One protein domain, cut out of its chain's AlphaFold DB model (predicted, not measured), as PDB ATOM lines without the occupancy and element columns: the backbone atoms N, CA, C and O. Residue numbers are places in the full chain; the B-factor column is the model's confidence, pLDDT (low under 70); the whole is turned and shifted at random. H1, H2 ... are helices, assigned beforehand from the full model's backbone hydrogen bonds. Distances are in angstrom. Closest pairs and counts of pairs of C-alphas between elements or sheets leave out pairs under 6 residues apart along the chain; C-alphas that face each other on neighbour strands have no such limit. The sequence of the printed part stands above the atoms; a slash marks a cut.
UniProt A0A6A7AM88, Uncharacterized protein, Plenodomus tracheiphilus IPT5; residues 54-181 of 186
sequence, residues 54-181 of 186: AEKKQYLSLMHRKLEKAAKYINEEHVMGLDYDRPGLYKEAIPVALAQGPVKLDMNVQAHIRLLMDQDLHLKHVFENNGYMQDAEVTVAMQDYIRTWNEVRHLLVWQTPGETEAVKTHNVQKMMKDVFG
ATOM      1  N   ALA A  54      43.381  36.458 222.529       87.00
ATOM      2  CA  ALA A  54      42.408  35.521 223.084       87.00
ATOM      3  C   ALA A  54      42.137  35.790 224.574       87.00
ATOM      4  O   ALA A  54      40.979  35.846 224.983       87.00
ATOM      5  N   GLU A  55      43.182  36.030 225.368       88.25
ATOM      6  CA  GLU A  55      43.055  36.351 226.796       88.25
ATOM      7  C   GLU A  55      42.376  37.704 227.018       88.25
ATOM      8  O   GLU A  55      41.510  37.820 227.882       88.25
ATOM      9  N   LYS A  56      42.678  38.715 226.191       87.75
ATOM     10  CA  LYS A  56      41.969  40.008 226.222       87.75
ATOM     11  C   LYS A  56      40.472  39.837 225.959       87.75
ATOM     12  O   LYS A  56      39.653  40.429 226.658       87.75
ATOM     13  N   LYS A  57      40.101  38.991 224.992       89.19
ATOM     14  CA  LYS A  57      38.694  38.674 224.702       89.19
ATOM     15  C   LYS A  57      38.018  37.938 225.865       89.19
ATOM     16  O   LYS A  57      36.883  38.258 226.208       89.19
ATOM     17  N   GLN A  58      38.705  36.978 226.486       88.94
ATOM     18  CA  GLN A  58      38.197  36.286 227.677       88.94
ATOM     19  C   GLN A  58      38.012  37.248 228.851       88.94
ATOM     20  O   GLN A  58      36.988  37.197 229.527       88.94
ATOM     21  N   TYR A  59      38.957  38.162 229.056       90.81
ATOM     22  CA  TYR A  59      38.873  39.179 230.093       90.81
ATOM     23  C   TYR A  59      37.665  40.107 229.884       90.81
ATOM     24  O   TYR A  59      36.904  40.327 230.822       90.81
ATOM     25  N   LEU A  60      37.411  40.574 228.654       90.38
ATOM     26  CA  LEU A  60      36.196  41.341 228.331       90.38
ATOM     27  C   LEU A  60      34.915  40.545 228.620       90.38
ATOM     28  O   LEU A  60      33.970  41.076 229.194       90.38
ATOM     29  N   SER A  61      34.892  39.253 228.281       89.44
ATOM     30  CA  SER A  61      33.756  38.380 228.603       89.44
ATOM     31  C   SER A  61      33.548  38.228 230.116       89.44
ATOM     32  O   SER A  61      32.408  38.228 230.587       89.44
ATOM     33  N   LEU A  62      34.632  38.150 230.897       90.31
ATOM     34  CA  LEU A  62      34.572  38.139 232.359       90.31
ATOM     35  C   LEU A  62      34.059  39.467 232.920       90.31
ATOM     36  O   LEU A  62      33.232  39.437 233.831       90.31
ATOM     37  N   MET A  63      34.508  40.605 232.379       92.31
ATOM     38  CA  MET A  63      33.993  41.926 232.756       92.31
ATOM     39  C   MET A  63      32.487  42.008 232.533       92.31
ATOM     40  O   MET A  63      31.758  42.313 233.473       92.31
ATOM     41  N   HIS A  64      32.026  41.661 231.328       92.81
ATOM     42  CA  HIS A  64      30.609  41.662 230.975       92.81
ATOM     43  C   HIS A  64      29.789  40.802 231.944       92.81
ATOM     44  O   HIS A  64      28.854  41.283 232.576       92.81
ATOM     45  N   ARG A  65      30.187  39.538 232.148       91.31
ATOM     46  CA  ARG A  65      29.485  38.616 233.056       91.31
ATOM     47  C   ARG A  65      29.474  39.112 234.501       91.31
ATOM     48  O   ARG A  65      28.542  38.825 235.252       91.31
ATOM     49  N   LYS A  66      30.536  39.794 234.934       91.75
ATOM     50  CA  LYS A  66      30.613  40.342 236.288       91.75
ATOM     51  C   LYS A  66      29.693  41.551 236.449       91.75
ATOM     52  O   LYS A  66      29.018  41.634 237.471       91.75
ATOM     53  N   LEU A  67      29.630  42.422 235.444       93.06
ATOM     54  CA  LEU A  67      28.709  43.556 235.405       93.06
ATOM     55  C   LEU A  67      27.248  43.084 235.392       93.06
ATOM     56  O   LEU A  67      26.459  43.547 236.206       93.06
ATOM     57  N   GLU A  68      26.920  42.083 234.574       92.81
ATOM     58  CA  GLU A  68      25.593  41.451 234.522       92.81
ATOM     59  C   GLU A  68      25.169  40.886 235.889       92.81
ATOM     60  O   GLU A  68      24.061  41.125 236.368       92.81
ATOM     61  N   LYS A  69      26.072  40.169 236.570       90.25
ATOM     62  CA  LYS A  69      25.809  39.657 237.923       90.25
ATOM     63  C   LYS A  69      25.627  40.769 238.950       90.25
ATOM     64  O   LYS A  69      24.815  40.600 239.854       90.25
ATOM     65  N   ALA A  70      26.389  41.857 238.838       90.25
ATOM     66  CA  ALA A  70      26.260  43.004 239.729       90.25
ATOM     67  C   ALA A  70      24.906  43.694 239.536       90.25
ATOM     68  O   ALA A  70      24.193  43.883 240.514       90.25
ATOM     69  N   ALA A  71      24.521  43.971 238.287       90.81
ATOM     70  CA  ALA A  71      23.221  44.543 237.948       90.81
ATOM     71  C   ALA A  71      22.073  43.656 238.446       90.81
ATOM     72  O   ALA A  71      21.159  44.140 239.105       90.81
ATOM     73  N   LYS A  72      22.157  42.335 238.230       90.44
ATOM     74  CA  LYS A  72      21.156  41.393 238.743       90.44
ATOM     75  C   LYS A  72      21.073  41.412 240.269       90.44
ATOM     76  O   LYS A  72      19.977  41.459 240.807       90.44
ATOM     77  N   TYR A  73      22.209  41.352 240.960       88.25
ATOM     78  CA  TYR A  73      22.242  41.395 242.421       88.25
ATOM     79  C   TYR A  73      21.607  42.682 242.961       88.25
ATOM     80  O   TYR A  73      20.742  42.606 243.823       88.25
ATOM     81  N   ILE A  74      21.983  43.836 242.408       88.19
ATOM     82  CA  ILE A  74      21.445  45.144 242.804       88.19
ATOM     83  C   ILE A  74      19.941  45.231 242.520       88.19
ATOM     84  O   ILE A  74      19.183  45.695 243.364       88.19
ATOM     85  N   ASN A  75      19.484  44.719 241.375       86.81
ATOM     86  CA  ASN A  75      18.059  44.661 241.072       86.81
ATOM     87  C   ASN A  75      17.282  43.842 242.114       86.81
ATOM     88  O   ASN A  75      16.214  44.252 242.552       86.81
ATOM     89  N   GLU A  76      17.814  42.689 242.526       86.06
ATOM     90  CA  GLU A  76      17.203  41.875 243.583       86.06
ATOM     91  C   GLU A  76      17.214  42.607 244.937       86.06
ATOM     92  O   GLU A  76      16.228  42.528 245.665       86.06
ATOM     93  N   GLU A  77      18.271  43.368 245.263       84.75
ATOM     94  CA  GLU A  77      18.280  44.237 246.453       84.75
ATOM     95  C   GLU A  77      17.120  45.245 246.416       84.75
ATOM     96  O   GLU A  77      16.394  45.366 247.406       84.75
ATOM     97  N   HIS A  78      16.896  45.905 245.273       82.56
ATOM     98  CA  HIS A  78      15.794  46.857 245.090       82.56
ATOM     99  C   HIS A  78      14.425  46.180 245.212       82.56
ATOM    100  O   HIS A  78      13.559  46.662 245.939       82.56
ATOM    101  N   VAL A  79      14.233  45.033 244.550       83.62
ATOM    102  CA  VAL A  79      12.974  44.266 244.596       83.62
ATOM    103  C   VAL A  79      12.645  43.811 246.019       83.62
ATOM    104  O   VAL A  79      11.480  43.790 246.412       83.62
ATOM    105  N   MET A  80      13.663  43.469 246.810       83.25
ATOM    106  CA  MET A  80      13.503  43.072 248.209       83.25
ATOM    107  C   MET A  80      13.378  44.263 249.174       83.25
ATOM    108  O   MET A  80      13.186  44.043 250.370       83.25
ATOM    109  N   GLY A  81      13.482  45.504 248.685       80.62
ATOM    110  CA  GLY A  81      13.439  46.711 249.514       80.62
ATOM    111  C   GLY A  81      14.599  46.792 250.506       80.62
ATOM    112  O   GLY A  81      14.440  47.328 251.603       80.62
ATOM    113  N   LEU A  82      15.747  46.200 250.165       79.94
ATOM    114  CA  LEU A  82      16.918  46.229 251.025       79.94
ATOM    115  C   LEU A  82      17.576  47.603 250.959       79.94
ATOM    116  O   LEU A  82      17.943  48.073 249.886       79.94
ATOM    117  N   ASP A  83      17.796  48.200 252.128       75.69
ATOM    118  CA  ASP A  83      18.620  49.397 252.246       75.69
ATOM    119  C   ASP A  83      20.068  49.051 251.863       75.69
ATOM    120  O   ASP A  83      20.708  48.186 252.480       75.69
ATOM    121  N   TYR A  84      20.562  49.684 250.800       70.25
ATOM    122  CA  TYR A  84      21.925  49.517 250.314       70.25
ATOM    123  C   TYR A  84      22.927  50.442 251.016       70.25
ATOM    124  O   TYR A  84      24.130  50.212 250.907       70.25
ATOM    125  N   ASP A  85      22.463  51.419 251.794       71.44
ATOM    126  CA  ASP A  85      23.297  52.221 252.692       71.44
ATOM    127  C   ASP A  85      23.416  51.576 254.084       71.44
ATOM    128  O   ASP A  85      24.039  52.128 255.000       71.44
ATOM    129  N   ARG A  86      22.879  50.353 254.244       73.44
ATOM    130  CA  ARG A  86      22.913  49.636 255.518       73.44
ATOM    131  C   ARG A  86      24.347  49.469 256.040       73.44
ATOM    132  O   ARG A  86      25.252  49.031 255.309       73.44
ATOM    133  N   PRO A  87      24.578  49.722 257.341       75.38
ATOM    134  CA  PRO A  87      25.874  49.488 257.952       75.38
ATOM    135  C   PRO A  87      26.345  48.044 257.742       75.38
ATOM    136  O   PRO A  87      25.671  47.087 258.111       75.38
ATOM    137  N   GLY A  88      27.544  47.881 257.181       71.94
ATOM    138  CA  GLY A  88      28.183  46.570 257.041       71.94
ATOM    139  C   GLY A  88      27.992  45.864 255.699       71.94
ATOM    140  O   GLY A  88      28.577  44.795 255.542       71.94
ATOM    141  N   LEU A  89      27.313  46.464 254.711       74.31
ATOM    142  CA  LEU A  89      27.196  45.904 253.352       74.31
ATOM    143  C   LEU A  89      28.558  45.489 252.763       74.31
ATOM    144  O   LEU A  89      28.717  44.414 252.192       74.31
ATOM    145  N   TYR A  90      29.592  46.304 252.981       74.25
ATOM    146  CA  TYR A  90      30.965  46.038 252.534       74.25
ATOM    147  C   TYR A  90      31.614  44.786 253.157       74.25
ATOM    148  O   TYR A  90      32.708  44.404 252.740       74.25
ATOM    149  N   LYS A  91      30.994  44.180 254.178       76.00
ATOM    150  CA  LYS A  91      31.427  42.923 254.810       76.00
ATOM    151  C   LYS A  91      30.675  41.709 254.266       76.00
ATOM    152  O   LYS A  91      31.067  40.582 254.560       76.00
ATOM    153  N   GLU A  92      29.602  41.916 253.510       79.25
ATOM    154  CA  GLU A  92      28.801  40.828 252.965       79.25
ATOM    155  C   GLU A  92      29.524  40.120 251.817       79.25
ATOM    156  O   GLU A  92      30.280  40.718 251.047       79.25
ATOM    157  N   ALA A  93      29.277  38.816 251.685       81.38
ATOM    158  CA  ALA A  93      30.032  37.964 250.772       81.38
ATOM    159  C   ALA A  93      29.928  38.410 249.303       81.38
ATOM    160  O   ALA A  93      30.923  38.354 248.580       81.38
ATOM    161  N   ILE A  94      28.751  38.865 248.857       82.69
ATOM    162  CA  ILE A  94      28.524  39.247 247.456       82.69
ATOM    163  C   ILE A  94      29.191  40.594 247.120       82.69
ATOM    164  O   ILE A  94      30.003  40.605 246.190       82.69
ATOM    165  N   PRO A  95      28.967  41.695 247.869       82.62
ATOM    166  CA  PRO A  95      29.696  42.949 247.668       82.62
ATOM    167  C   PRO A  95      31.220  42.771 247.697       82.62
ATOM    168  O   PRO A  95      31.926  43.325 246.848       82.62
ATOM    169  N   VAL A  96      31.738  41.940 248.609       83.50
ATOM    170  CA  VAL A  96      33.168  41.601 248.681       83.50
ATOM    171  C   VAL A  96      33.630  40.844 247.431       83.50
ATOM    172  O   VAL A  96      34.645  41.207 246.835       83.50
ATOM    173  N   ALA A  97      32.884  39.833 246.979       83.75
ATOM    174  CA  ALA A  97      33.214  39.081 245.765       83.75
ATOM    175  C   ALA A  97      33.184  39.961 244.500       83.75
ATOM    176  O   ALA A  97      33.998  39.786 243.586       83.75
ATOM    177  N   LEU A  98      32.280  40.943 244.443       85.44
ATOM    178  CA  LEU A  98      32.230  41.937 243.372       85.44
ATOM    179  C   LEU A  98      33.443  42.885 243.411       85.44
ATOM    180  O   LEU A  98      34.015  43.183 242.359       85.44
ATOM    181  N   ALA A  99      33.922  43.259 244.596       85.94
ATOM    182  CA  ALA A  99      35.104  44.108 244.753       85.94
ATOM    183  C   ALA A  99      36.440  43.397 244.456       85.94
ATOM    184  O   ALA A  99      37.434  44.054 244.152       85.94
ATOM    185  N   GLN A 100      36.481  42.063 244.518       82.56
ATOM    186  CA  GLN A 100      37.708  41.264 244.396       82.56
ATOM    187  C   GLN A 100      37.911  40.618 243.017       82.56
ATOM    188  O   GLN A 100      36.975  40.425 242.245       82.56
ATOM    189  N   GLY A 101      39.146  40.200 242.727       73.25
ATOM    190  CA  GLY A 101      39.505  39.457 241.516       73.25
ATOM    191  C   GLY A 101      40.156  40.318 240.424       73.25
ATOM    192  O   GLY A 101      40.562  41.449 240.696       73.25
ATOM    193  N   PRO A 102      40.292  39.776 239.197       76.12
ATOM    194  CA  PRO A 102      40.982  40.458 238.102       76.12
ATOM    195  C   PRO A 102      40.179  41.636 237.531       76.12
ATOM    196  O   PRO A 102      40.775  42.595 237.063       76.12
ATOM    197  N   VAL A 103      38.845  41.582 237.619       85.44
ATOM    198  CA  VAL A 103      37.931  42.702 237.338       85.44
ATOM    199  C   VAL A 103      37.390  43.188 238.673       85.44
ATOM    200  O   VAL A 103      36.801  42.388 239.400       85.44
ATOM    201  N   LYS A 104      37.549  44.464 239.006       87.56
ATOM    202  CA  LYS A 104      37.140  45.037 240.293       87.56
ATOM    203  C   LYS A 104      35.917  45.931 240.110       87.56
ATOM    204  O   LYS A 104      35.995  46.963 239.454       87.56
ATOM    205  N   LEU A 105      34.799  45.551 240.720       87.94
ATOM    206  CA  LEU A 105      33.658  46.438 240.934       87.94
ATOM    207  C   LEU A 105      33.677  46.791 242.418       87.94
ATOM    208  O   LEU A 105      33.046  46.107 243.219       87.94
ATOM    209  N   ASP A 106      34.513  47.749 242.812       87.44
ATOM    210  CA  ASP A 106      34.646  48.132 244.220       87.44
ATOM    211  C   ASP A 106      33.357  48.775 244.769       87.44
ATOM    212  O   ASP A 106      32.365  48.925 244.055       87.44
ATOM    213  N   MET A 107      33.348  49.142 246.053       86.31
ATOM    214  CA  MET A 107      32.160  49.742 246.674       86.31
ATOM    215  C   MET A 107      31.735  51.049 245.997       86.31
ATOM    216  O   MET A 107      30.543  51.324 245.928       86.31
ATOM    217  N   ASN A 108      32.687  51.827 245.476       86.75
ATOM    218  CA  ASN A 108      32.387  53.066 244.773       86.75
ATOM    219  C   ASN A 108      31.705  52.768 243.433       86.75
ATOM    220  O   ASN A 108      30.662  53.339 243.134       86.75
ATOM    221  N   VAL A 109      32.235  51.816 242.660       90.06
ATOM    222  CA  VAL A 109      31.610  51.367 241.405       90.06
ATOM    223  C   VAL A 109      30.225  50.783 241.667       90.06
ATOM    224  O   VAL A 109      29.279  51.116 240.963       90.06
ATOM    225  N   GLN A 110      30.081  49.948 242.698       90.31
ATOM    226  CA  GLN A 110      28.786  49.382 243.072       90.31
ATOM    227  C   GLN A 110      27.778  50.472 243.460       90.31
ATOM    228  O   GLN A 110      26.631  50.388 243.039       90.31
ATOM    229  N   ALA A 111      28.188  51.504 244.205       89.44
ATOM    230  CA  ALA A 111      27.322  52.634 244.551       89.44
ATOM    231  C   ALA A 111      26.854  53.416 243.311       89.44
ATOM    232  O   ALA A 111      25.670  53.710 243.192       89.44
ATOM    233  N   HIS A 112      27.745  53.676 242.347       91.00
ATOM    234  CA  HIS A 112      27.362  54.347 241.098       91.00
ATOM    235  C   HIS A 112      26.427  53.483 240.240       91.00
ATOM    236  O   HIS A 112      25.542  54.020 239.585       91.00
ATOM    237  N   ILE A 113      26.579  52.152 240.257       92.69
ATOM    238  CA  ILE A 113      25.637  51.251 239.575       92.69
ATOM    239  C   ILE A 113      24.255  51.309 240.241       92.69
ATOM    240  O   ILE A 113      23.259  51.370 239.528       92.69
ATOM    241  N   ARG A 114      24.175  51.335 241.580       91.75
ATOM    242  CA  ARG A 114      22.893  51.505 242.290       91.75
ATOM    243  C   ARG A 114      22.220  52.820 241.922       91.75
ATOM    244  O   ARG A 114      21.082  52.807 241.472       91.75
ATOM    245  N   LEU A 115      22.971  53.921 241.996       91.94
ATOM    246  CA  LEU A 115      22.486  55.244 241.610       91.94
ATOM    247  C   LEU A 115      21.994  55.274 240.157       91.94
ATOM    248  O   LEU A 115      20.949  55.852 239.878       91.94
ATOM    249  N   LEU A 116      22.721  54.630 239.238       92.75
ATOM    250  CA  LEU A 116      22.325  54.539 237.832       92.75
ATOM    251  C   LEU A 116      20.975  53.826 237.672       92.75
ATOM    252  O   LEU A 116      20.131  54.280 236.905       92.75
ATOM    253  N   MET A 117      20.771  52.724 238.395       91.00
ATOM    254  CA  MET A 117      19.530  51.946 238.344       91.00
ATOM    255  C   MET A 117      18.358  52.677 239.011       91.00
ATOM    256  O   MET A 117      17.245  52.638 238.491       91.00
ATOM    257  N   ASP A 118      18.597  53.395 240.111       90.44
ATOM    258  CA  ASP A 118      17.589  54.255 240.744       90.44
ATOM    259  C   ASP A 118      17.153  55.388 239.807       90.44
ATOM    260  O   ASP A 118      15.963  55.674 239.669       90.44
ATOM    261  N   GLN A 119      18.110  56.008 239.113       90.62
ATOM    262  CA  GLN A 119      17.838  57.059 238.136       90.62
ATOM    263  C   GLN A 119      17.120  56.531 236.891       90.62
ATOM    264  O   GLN A 119      16.248  57.224 236.380       90.62
ATOM    265  N   ASP A 120      17.434  55.319 236.422       89.12
ATOM    266  CA  ASP A 120      16.686  54.647 235.347       89.12
ATOM    267  C   ASP A 120      15.214  54.440 235.739       89.12
ATOM    268  O   ASP A 120      14.308  54.813 234.994       89.12
ATOM    269  N   LEU A 121      14.961  53.917 236.943       87.62
ATOM    270  CA  LEU A 121      13.601  53.744 237.461       87.62
ATOM    271  C   LEU A 121      12.867  55.082 237.609       87.62
ATOM    272  O   LEU A 121      11.707  55.196 237.208       87.62
ATOM    273  N   HIS A 122      13.539  56.103 238.147       87.88
ATOM    274  CA  HIS A 122      12.974  57.443 238.262       87.88
ATOM    275  C   HIS A 122      12.638  58.027 236.887       87.88
ATOM    276  O   HIS A 122      11.533  58.524 236.689       87.88
ATOM    277  N   LEU A 123      13.547  57.912 235.919       87.25
ATOM    278  CA  LEU A 123      13.357  58.422 234.568       87.25
ATOM    279  C   LEU A 123      12.191  57.722 233.856       87.25
ATOM    280  O   LEU A 123      11.366  58.397 233.243       87.25
ATOM    281  N   LYS A 124      12.056  56.396 234.002       86.00
ATOM    282  CA  LYS A 124      10.886  55.640 233.516       86.00
ATOM    283  C   LYS A 124       9.586  56.161 234.124       86.00
ATOM    284  O   LYS A 124       8.646  56.444 233.388       86.00
ATOM    285  N   HIS A 125       9.554  56.371 235.438       86.19
ATOM    286  CA  HIS A 125       8.384  56.919 236.123       86.19
ATOM    287  C   HIS A 125       8.053  58.352 235.669       86.19
ATOM    288  O   HIS A 125       6.889  58.692 235.464       86.19
ATOM    289  N   VAL A 126       9.058  59.212 235.482       84.69
ATOM    290  CA  VAL A 126       8.864  60.579 234.971       84.69
ATOM    291  C   VAL A 126       8.330  60.543 233.534       84.69
ATOM    292  O   VAL A 126       7.390  61.272 233.222       84.69
ATOM    293  N   PHE A 127       8.847  59.660 232.674       84.44
ATOM    294  CA  PHE A 127       8.337  59.486 231.310       84.44
ATOM    295  C   PHE A 127       6.899  58.962 231.268       84.44
ATOM    296  O   PHE A 127       6.108  59.439 230.456       84.44
ATOM    297  N   GLU A 128       6.538  58.015 232.135       84.25
ATOM    298  CA  GLU A 128       5.169  57.492 232.227       84.25
ATOM    299  C   GLU A 128       4.157  58.577 232.623       84.25
ATOM    300  O   GLU A 128       3.034  58.582 232.118       84.25
ATOM    301  N   ASN A 129       4.559  59.520 233.482       80.25
ATOM    302  CA  ASN A 129       3.675  60.569 233.992       80.25
ATOM    303  C   ASN A 129       3.627  61.832 233.118       80.25
ATOM    304  O   ASN A 129       2.568  62.447 233.007       80.25
ATOM    305  N   ASN A 130       4.742  62.211 232.485       75.25
ATOM    306  CA  ASN A 130       4.879  63.485 231.765       75.25
ATOM    307  C   ASN A 130       5.031  63.323 230.235       75.25
ATOM    308  O   ASN A 130       4.943  64.301 229.487       75.25
ATOM    309  N   GLY A 131       5.225  62.096 229.736       67.81
ATOM    310  CA  GLY A 131       5.554  61.816 228.335       67.81
ATOM    311  C   GLY A 131       6.967  62.272 227.938       67.81
ATOM    312  O   GLY A 131       7.731  62.792 228.743       67.81
ATOM    313  N   TYR A 132       7.324  62.106 226.660       65.44
ATOM    314  CA  TYR A 132       8.640  62.487 226.104       65.44
ATOM    315  C   TYR A 132       8.802  63.997 225.823       65.44
ATOM    316  O   TYR A 132       9.628  64.396 225.001       65.44
ATOM    317  N   MET A 133       7.978  64.861 226.419       58.66
ATOM    318  CA  MET A 133       8.000  66.296 226.114       58.66
ATOM    319  C   MET A 133       9.072  67.042 226.920       58.66
ATOM    320  O   MET A 133       9.581  66.525 227.909       58.66
ATOM    321  N   GLN A 134       9.410  68.262 226.473       61.59
ATOM    322  CA  GLN A 134      10.388  69.203 227.053       61.59
ATOM    323  C   GLN A 134       9.977  69.722 228.446       61.59
ATOM    324  O   GLN A 134       9.960  70.927 228.699       61.59
ATOM    325  N   ASP A 135       9.614  68.818 229.348       74.19
ATOM    326  CA  ASP A 135       9.455  69.124 230.754       74.19
ATOM    327  C   ASP A 135      10.846  69.345 231.367       74.19
ATOM    328  O   ASP A 135      11.820  68.635 231.069       74.19
ATOM    329  N   ALA A 136      10.950  70.364 232.215       82.38
ATOM    330  CA  ALA A 136      12.159  70.625 232.978       82.38
ATOM    331  C   ALA A 136      12.514  69.418 233.861       82.38
ATOM    332  O   ALA A 136      13.693  69.099 233.998       82.38
ATOM    333  N   GLU A 137      11.514  68.710 234.392       82.62
ATOM    334  CA  GLU A 137      11.696  67.516 235.217       82.62
ATOM    335  C   GLU A 137      12.303  66.354 234.414       82.62
ATOM    336  O   GLU A 137      13.311  65.781 234.830       82.62
ATOM    337  N   VAL A 138      11.773  66.075 233.215       83.06
ATOM    338  CA  VAL A 138      12.331  65.073 232.285       83.06
ATOM    339  C   VAL A 138      13.779  65.420 231.934       83.06
ATOM    340  O   VAL A 138      14.661  64.563 231.970       83.06
ATOM    341  N   THR A 139      14.043  66.694 231.635       85.12
ATOM    342  CA  THR A 139      15.379  67.161 231.245       85.12
ATOM    343  C   THR A 139      16.396  66.968 232.372       85.12
ATOM    344  O   THR A 139      17.505  66.497 232.118       85.12
ATOM    345  N   VAL A 140      16.030  67.301 233.613       87.38
ATOM    346  CA  VAL A 140      16.899  67.118 234.786       87.38
ATOM    347  C   VAL A 140      17.153  65.634 235.045       87.38
ATOM    348  O   VAL A 140      18.311  65.234 235.165       87.38
ATOM    349  N   ALA A 141      16.106  64.802 235.036       86.56
ATOM    350  CA  ALA A 141      16.240  63.361 235.238       86.56
ATOM    351  C   ALA A 141      17.153  62.709 234.180       86.56
ATOM    352  O   ALA A 141      18.026  61.907 234.518       86.56
ATOM    353  N   MET A 142      17.025  63.102 232.905       86.62
ATOM    354  CA  MET A 142      17.916  62.634 231.836       86.62
ATOM    355  C   MET A 142      19.365  63.085 232.044       86.62
ATOM    356  O   MET A 142      20.289  62.300 231.832       86.62
ATOM    357  N   GLN A 143      19.591  64.339 232.444       88.56
ATOM    358  CA  GLN A 143      20.941  64.853 232.698       88.56
ATOM    359  C   GLN A 143      21.627  64.113 233.844       88.56
ATOM    360  O   GLN A 143      22.800  63.753 233.722       88.56
ATOM    361  N   ASP A 144      20.900  63.855 234.932       88.94
ATOM    362  CA  ASP A 144      21.416  63.106 236.073       88.94
ATOM    363  C   ASP A 144      21.747  61.659 235.688       88.94
ATOM    364  O   ASP A 144      22.852  61.197 235.986       88.94
ATOM    365  N   TYR A 145      20.868  60.990 234.931       90.62
ATOM    366  CA  TYR A 145      21.134  59.654 234.392       90.62
ATOM    367  C   TYR A 145      22.390  59.628 233.505       90.62
ATOM    368  O   TYR A 145      23.288  58.808 233.703       90.62
ATOM    369  N   ILE A 146      22.503  60.555 232.545       90.38
ATOM    370  CA  ILE A 146      23.653  60.640 231.629       90.38
ATOM    371  C   ILE A 146      24.950  60.925 232.396       90.38
ATOM    372  O   ILE A 146      26.010  60.397 232.036       90.38
ATOM    373  N   ARG A 147      24.903  61.747 233.450       91.25
ATOM    374  CA  ARG A 147      26.069  62.010 234.302       91.25
ATOM    375  C   ARG A 147      26.552  60.718 234.956       91.25
ATOM    376  O   ARG A 147      27.706  60.342 234.744       91.25
ATOM    377  N   THR A 148      25.671  60.003 235.649       92.38
ATOM    378  CA  THR A 148      26.024  58.754 236.339       92.38
ATOM    379  C   THR A 148      26.454  57.666 235.354       92.38
ATOM    380  O   THR A 148      27.430  56.955 235.596       92.38
ATOM    381  N   TRP A 149      25.805  57.574 234.190       93.25
ATOM    382  CA  TRP A 149      26.216  56.674 233.108       93.25
ATOM    383  C   TRP A 149      27.669  56.925 232.700       93.25
ATOM    384  O   TRP A 149      28.481  56.000 232.595       93.25
ATOM    385  N   ASN A 150      28.029  58.193 232.497       91.19
ATOM    386  CA  ASN A 150      29.393  58.560 232.152       91.19
ATOM    387  C   ASN A 150      30.369  58.253 233.293       91.19
ATOM    388  O   ASN A 150      31.467  57.778 233.011       91.19
ATOM    389  N   GLU A 151      30.000  58.464 234.555       91.38
ATOM    390  CA  GLU A 151      30.839  58.123 235.712       91.38
ATOM    391  C   GLU A 151      31.119  56.615 235.786       91.38
ATOM    392  O   GLU A 151      32.283  56.209 235.834       91.38
ATOM    393  N   VAL A 152      30.083  55.773 235.671       92.12
ATOM    394  CA  VAL A 152      30.236  54.309 235.611       92.12
ATOM    395  C   VAL A 152      31.134  53.910 234.438       92.12
ATOM    396  O   VAL A 152      32.053  53.106 234.609       92.12
ATOM    397  N   ARG A 153      30.949  54.520 233.260       93.00
ATOM    398  CA  ARG A 153      31.808  54.274 232.092       93.00
ATOM    399  C   ARG A 153      33.275  54.569 232.404       93.00
ATOM    400  O   ARG A 153      34.129  53.718 232.156       93.00
ATOM    401  N   HIS A 154      33.584  55.737 232.968       90.38
ATOM    402  CA  HIS A 154      34.963  56.111 233.313       90.38
ATOM    403  C   HIS A 154      35.584  55.138 234.325       90.38
ATOM    404  O   HIS A 154      36.739  54.734 234.169       90.38
ATOM    405  N   LEU A 155      34.803  54.690 235.312       90.19
ATOM    406  CA  LEU A 155      35.240  53.725 236.323       90.19
ATOM    407  C   LEU A 155      35.514  52.317 235.759       90.19
ATOM    408  O   LEU A 155      36.223  51.536 236.395       90.19
ATOM    409  N   LEU A 156      35.003  51.986 234.571       91.00
ATOM    410  CA  LEU A 156      35.235  50.699 233.902       91.00
ATOM    411  C   LEU A 156      36.316  50.774 232.808       91.00
ATOM    412  O   LEU A 156      37.014  49.786 232.559       91.00
ATOM    413  N   VAL A 157      36.505  51.935 232.169       91.75
ATOM    414  CA  VAL A 157      37.449  52.118 231.045       91.75
ATOM    415  C   VAL A 157      38.889  51.790 231.432       91.75
ATOM    416  O   VAL A 157      39.589  51.111 230.674       91.75
ATOM    417  N   TRP A 158      39.341  52.201 232.619       86.50
ATOM    418  CA  TRP A 158      40.723  51.954 233.052       86.50
ATOM    419  C   TRP A 158      41.038  50.457 233.222       86.50
ATOM    420  O   TRP A 158      42.187  50.046 233.052       86.50
ATOM    421  N   GLN A 159      40.012  49.635 233.473       89.19
ATOM    422  CA  GLN A 159      40.107  48.177 233.590       89.19
ATOM    423  C   GLN A 159      39.875  47.451 232.272       89.19
ATOM    424  O   GLN A 159      39.808  46.230 232.282       89.19
ATOM    425  N   THR A 160      39.715  48.154 231.153       89.56
ATOM    426  CA  THR A 160      39.345  47.541 229.874       89.56
ATOM    427  C   THR A 160      40.573  47.390 228.970       89.56
ATOM    428  O   THR A 160      41.316  48.361 228.771       89.56
ATOM    429  N   PRO A 161      40.817  46.204 228.379       86.50
ATOM    430  CA  PRO A 161      41.869  46.038 227.388       86.50
ATOM    431  C   PRO A 161      41.517  46.780 226.089       86.50
ATOM    432  O   PRO A 161      40.386  46.735 225.608       86.50
ATOM    433  N   GLY A 162      42.509  47.439 225.493       82.88
ATOM    434  CA  GLY A 162      42.367  48.155 224.226       82.88
ATOM    435  C   GLY A 162      43.625  48.949 223.895       82.88
ATOM    436  O   GLY A 162      44.344  49.371 224.802       82.88
ATOM    437  N   GLU A 163      43.899  49.114 222.602       79.94
ATOM    438  CA  GLU A 163      45.079  49.834 222.102       79.94
ATOM    439  C   GLU A 163      44.950  51.346 222.292       79.94
ATOM    440  O   GLU A 163      45.929  52.022 222.597       79.94
ATOM    441  N   THR A 164      43.726  51.864 222.173       87.62
ATOM    442  CA  THR A 164      43.404  53.279 222.355       87.62
ATOM    443  C   THR A 164      42.301  53.449 223.389       87.62
ATOM    444  O   THR A 164      41.494  52.546 223.627       87.62
ATOM    445  N   GLU A 165      42.243  54.631 223.997       87.44
ATOM    446  CA  GLU A 165      41.158  55.000 224.906       87.44
ATOM    447  C   GLU A 165      39.792  54.943 224.208       87.44
ATOM    448  O   GLU A 165      38.844  54.409 224.770       87.44
ATOM    449  N   ALA A 166      39.717  55.359 222.940       89.50
ATOM    450  CA  ALA A 166      38.500  55.267 222.136       89.50
ATOM    451  C   ALA A 166      37.976  53.824 222.015       89.50
ATOM    452  O   ALA A 166      36.781  53.586 222.187       89.50
ATOM    453  N   VAL A 167      38.861  52.845 221.784       90.50
ATOM    454  CA  VAL A 167      38.477  51.422 221.712       90.50
ATOM    455  C   VAL A 167      37.984  50.914 223.067       90.50
ATOM    456  O   VAL A 167      36.983  50.203 223.130       90.50
ATOM    457  N   LYS A 168      38.652  51.294 224.163       91.56
ATOM    458  CA  LYS A 168      38.226  50.914 225.519       91.56
ATOM    459  C   LYS A 168      36.848  51.481 225.842       91.56
ATOM    460  O   LYS A 168      35.977  50.737 226.281       91.56
ATOM    461  N   THR A 169      36.641  52.766 225.572       91.81
ATOM    462  CA  THR A 169      35.367  53.458 225.779       91.81
ATOM    463  C   THR A 169      34.248  52.817 224.970       91.81
ATOM    464  O   THR A 169      33.193  52.538 225.532       91.81
ATOM    465  N   HIS A 170      34.488  52.497 223.695       92.31
ATOM    466  CA  HIS A 170      33.508  51.803 222.859       92.31
ATOM    467  C   HIS A 170      33.134  50.424 223.426       92.31
ATOM    468  O   HIS A 170      31.952  50.100 223.540       92.31
ATOM    469  N   ASN A 171      34.125  49.629 223.844       91.75
ATOM    470  CA  ASN A 171      33.888  48.314 224.442       91.75
ATOM    471  C   ASN A 171      33.077  48.410 225.742       91.75
ATOM    472  O   ASN A 171      32.142  47.636 225.934       91.75
ATOM    473  N   VAL A 172      33.413  49.358 226.624       92.69
ATOM    474  CA  VAL A 172      32.666  49.588 227.871       92.69
ATOM    475  C   VAL A 172      31.247  50.042 227.583       92.69
ATOM    476  O   VAL A 172      30.319  49.492 228.160       92.69
ATOM    477  N   GLN A 173      31.067  51.004 226.678       92.75
ATOM    478  CA  GLN A 173      29.746  51.506 226.319       92.75
ATOM    479  C   GLN A 173      28.863  50.380 225.788       92.75
ATOM    480  O   GLN A 173      27.737  50.238 226.245       92.75
ATOM    481  N   LYS A 174      29.393  49.526 224.907       93.06
ATOM    482  CA  LYS A 174      28.671  48.347 224.429       93.06
ATOM    483  C   LYS A 174      28.272  47.411 225.576       93.06
ATOM    484  O   LYS A 174      27.109  47.053 225.673       93.06
ATOM    485  N   MET A 175      29.201  47.070 226.474       93.69
ATOM    486  CA  MET A 175      28.890  46.213 227.629       93.69
ATOM    487  C   MET A 175      27.840  46.834 228.560       93.69
ATOM    488  O   MET A 175      26.991  46.121 229.078       93.69
ATOM    489  N   MET A 176      27.901  48.146 228.795       93.88
ATOM    490  CA  MET A 176      26.918  48.838 229.628       93.88
ATOM    491  C   MET A 176      25.537  48.842 228.976       93.88
ATOM    492  O   MET A 176      24.566  48.560 229.666       93.88
ATOM    493  N   LYS A 177      25.451  49.093 227.663       92.88
ATOM    494  CA  LYS A 177      24.196  48.999 226.901       92.88
ATOM    495  C   LYS A 177      23.602  47.593 226.967       92.88
ATOM    496  O   LYS A 177      22.422  47.445 227.249       92.88
ATOM    497  N   ASP A 178      24.437  46.569 226.788       92.81
ATOM    498  CA  ASP A 178      24.007  45.169 226.848       92.81
ATOM    499  C   ASP A 178      23.466  44.782 228.245       92.81
ATOM    500  O   ASP A 178      22.560  43.956 228.344       92.81
ATOM    501  N   VAL A 179      24.001  45.366 229.329       92.00
ATOM    502  CA  VAL A 179      23.620  45.025 230.715       92.00
ATOM    503  C   VAL A 179      22.478  45.880 231.266       92.00
ATOM    504  O   VAL A 179      21.589  45.345 231.926       92.00
ATOM    505  N   PHE A 180      22.513  47.194 231.052       89.69
ATOM    506  CA  PHE A 180      21.555  48.141 231.634       89.69
ATOM    507  C   PHE A 180      20.422  48.519 230.670       89.69
ATOM    508  O   PHE A 180      19.398  49.032 231.111       89.69
ATOM    509  N   GLY A 181      20.576  48.225 229.378       82.56
ATOM    510  CA  GLY A 181      19.666  48.667 228.326       82.56
ATOM    511  C   GLY A 181      19.975  50.082 227.828       82.56
ATOM    512  O   GLY A 181      20.670  50.865 228.478       82.56
TER     513      GLY A 181
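Overview. This is residues 54 to 181 of the 186 residues of an uncharacterized protein of Plenodomus tracheiphilus IPT5 (UniProt A0A6A7AM88). The longest helix, H1, crosses the base of a helical hairpin made by H3 and H4, and H5 packs between H1 and the last turns of H4. Short H2 sits at the beginning of H3, and the tip of the hairpin is far from the beginning of H1. The printed part has 128 residues with five named helices, H1 to H5 along the chain, and no named strand: an all helix domain, mostly crossed in its packing. It is compact, with a radius of gyration of the C-alphas of 15.7 A, yet flat, spanning 47 by 37 by 18 A.

Arrangement. H1, residues 54 to 79, touches H3, residues 107 to 130, with residues 70 to 75 alone, at a steep tilt of 59 degrees; the closest C-alphas, of Ile 74 and Arg 114, are 6.5 A apart. H1 touches H5, residues 165 to 180, at a steep tilt of 38 degrees, with the C-alphas of Glu 68 and Val 179 closest at 5.6 A. H3, the hub, forms a hairpin with H4, residues 136 to 157, at a shallow tilt of 26 degrees, opposite ways; the closest C-alphas, of Gln 119 and Tyr 145, are 5.6 A apart. H4 touches H5 with residues 153 to 157 alone, closest at the C-alphas of Val 157 and Lys 168, 5.7 A. H2, residues 93 to 99, only just touches H3, with 3 pairs of C-alphas within 8 A, the closest those of Ala 99 and Met 107 at 6.6 A. H1 and H4 are apart. In H1, H2, H3, H4 and H5 every O i to N i+4 pair is within hydrogen-bond range.

Along the chain. H1 begins at C-alpha 54, (42.408, 35.521, 223.084), and measures 37.5 A; H3 measures 34.0 A, H4 31.4 A and H5 21.8 A. H5 ends at C-alpha 180, (21.555, 48.141, 231.634).

Size, cuts and confidence. The C-alphas farthest apart, of Ala 54 and Asp 135, are 47.7 A apart. The printed part has no cut. The link from H1 to H2 is long, 13 residues. Residues 131 to 134 have pLDDT under 70.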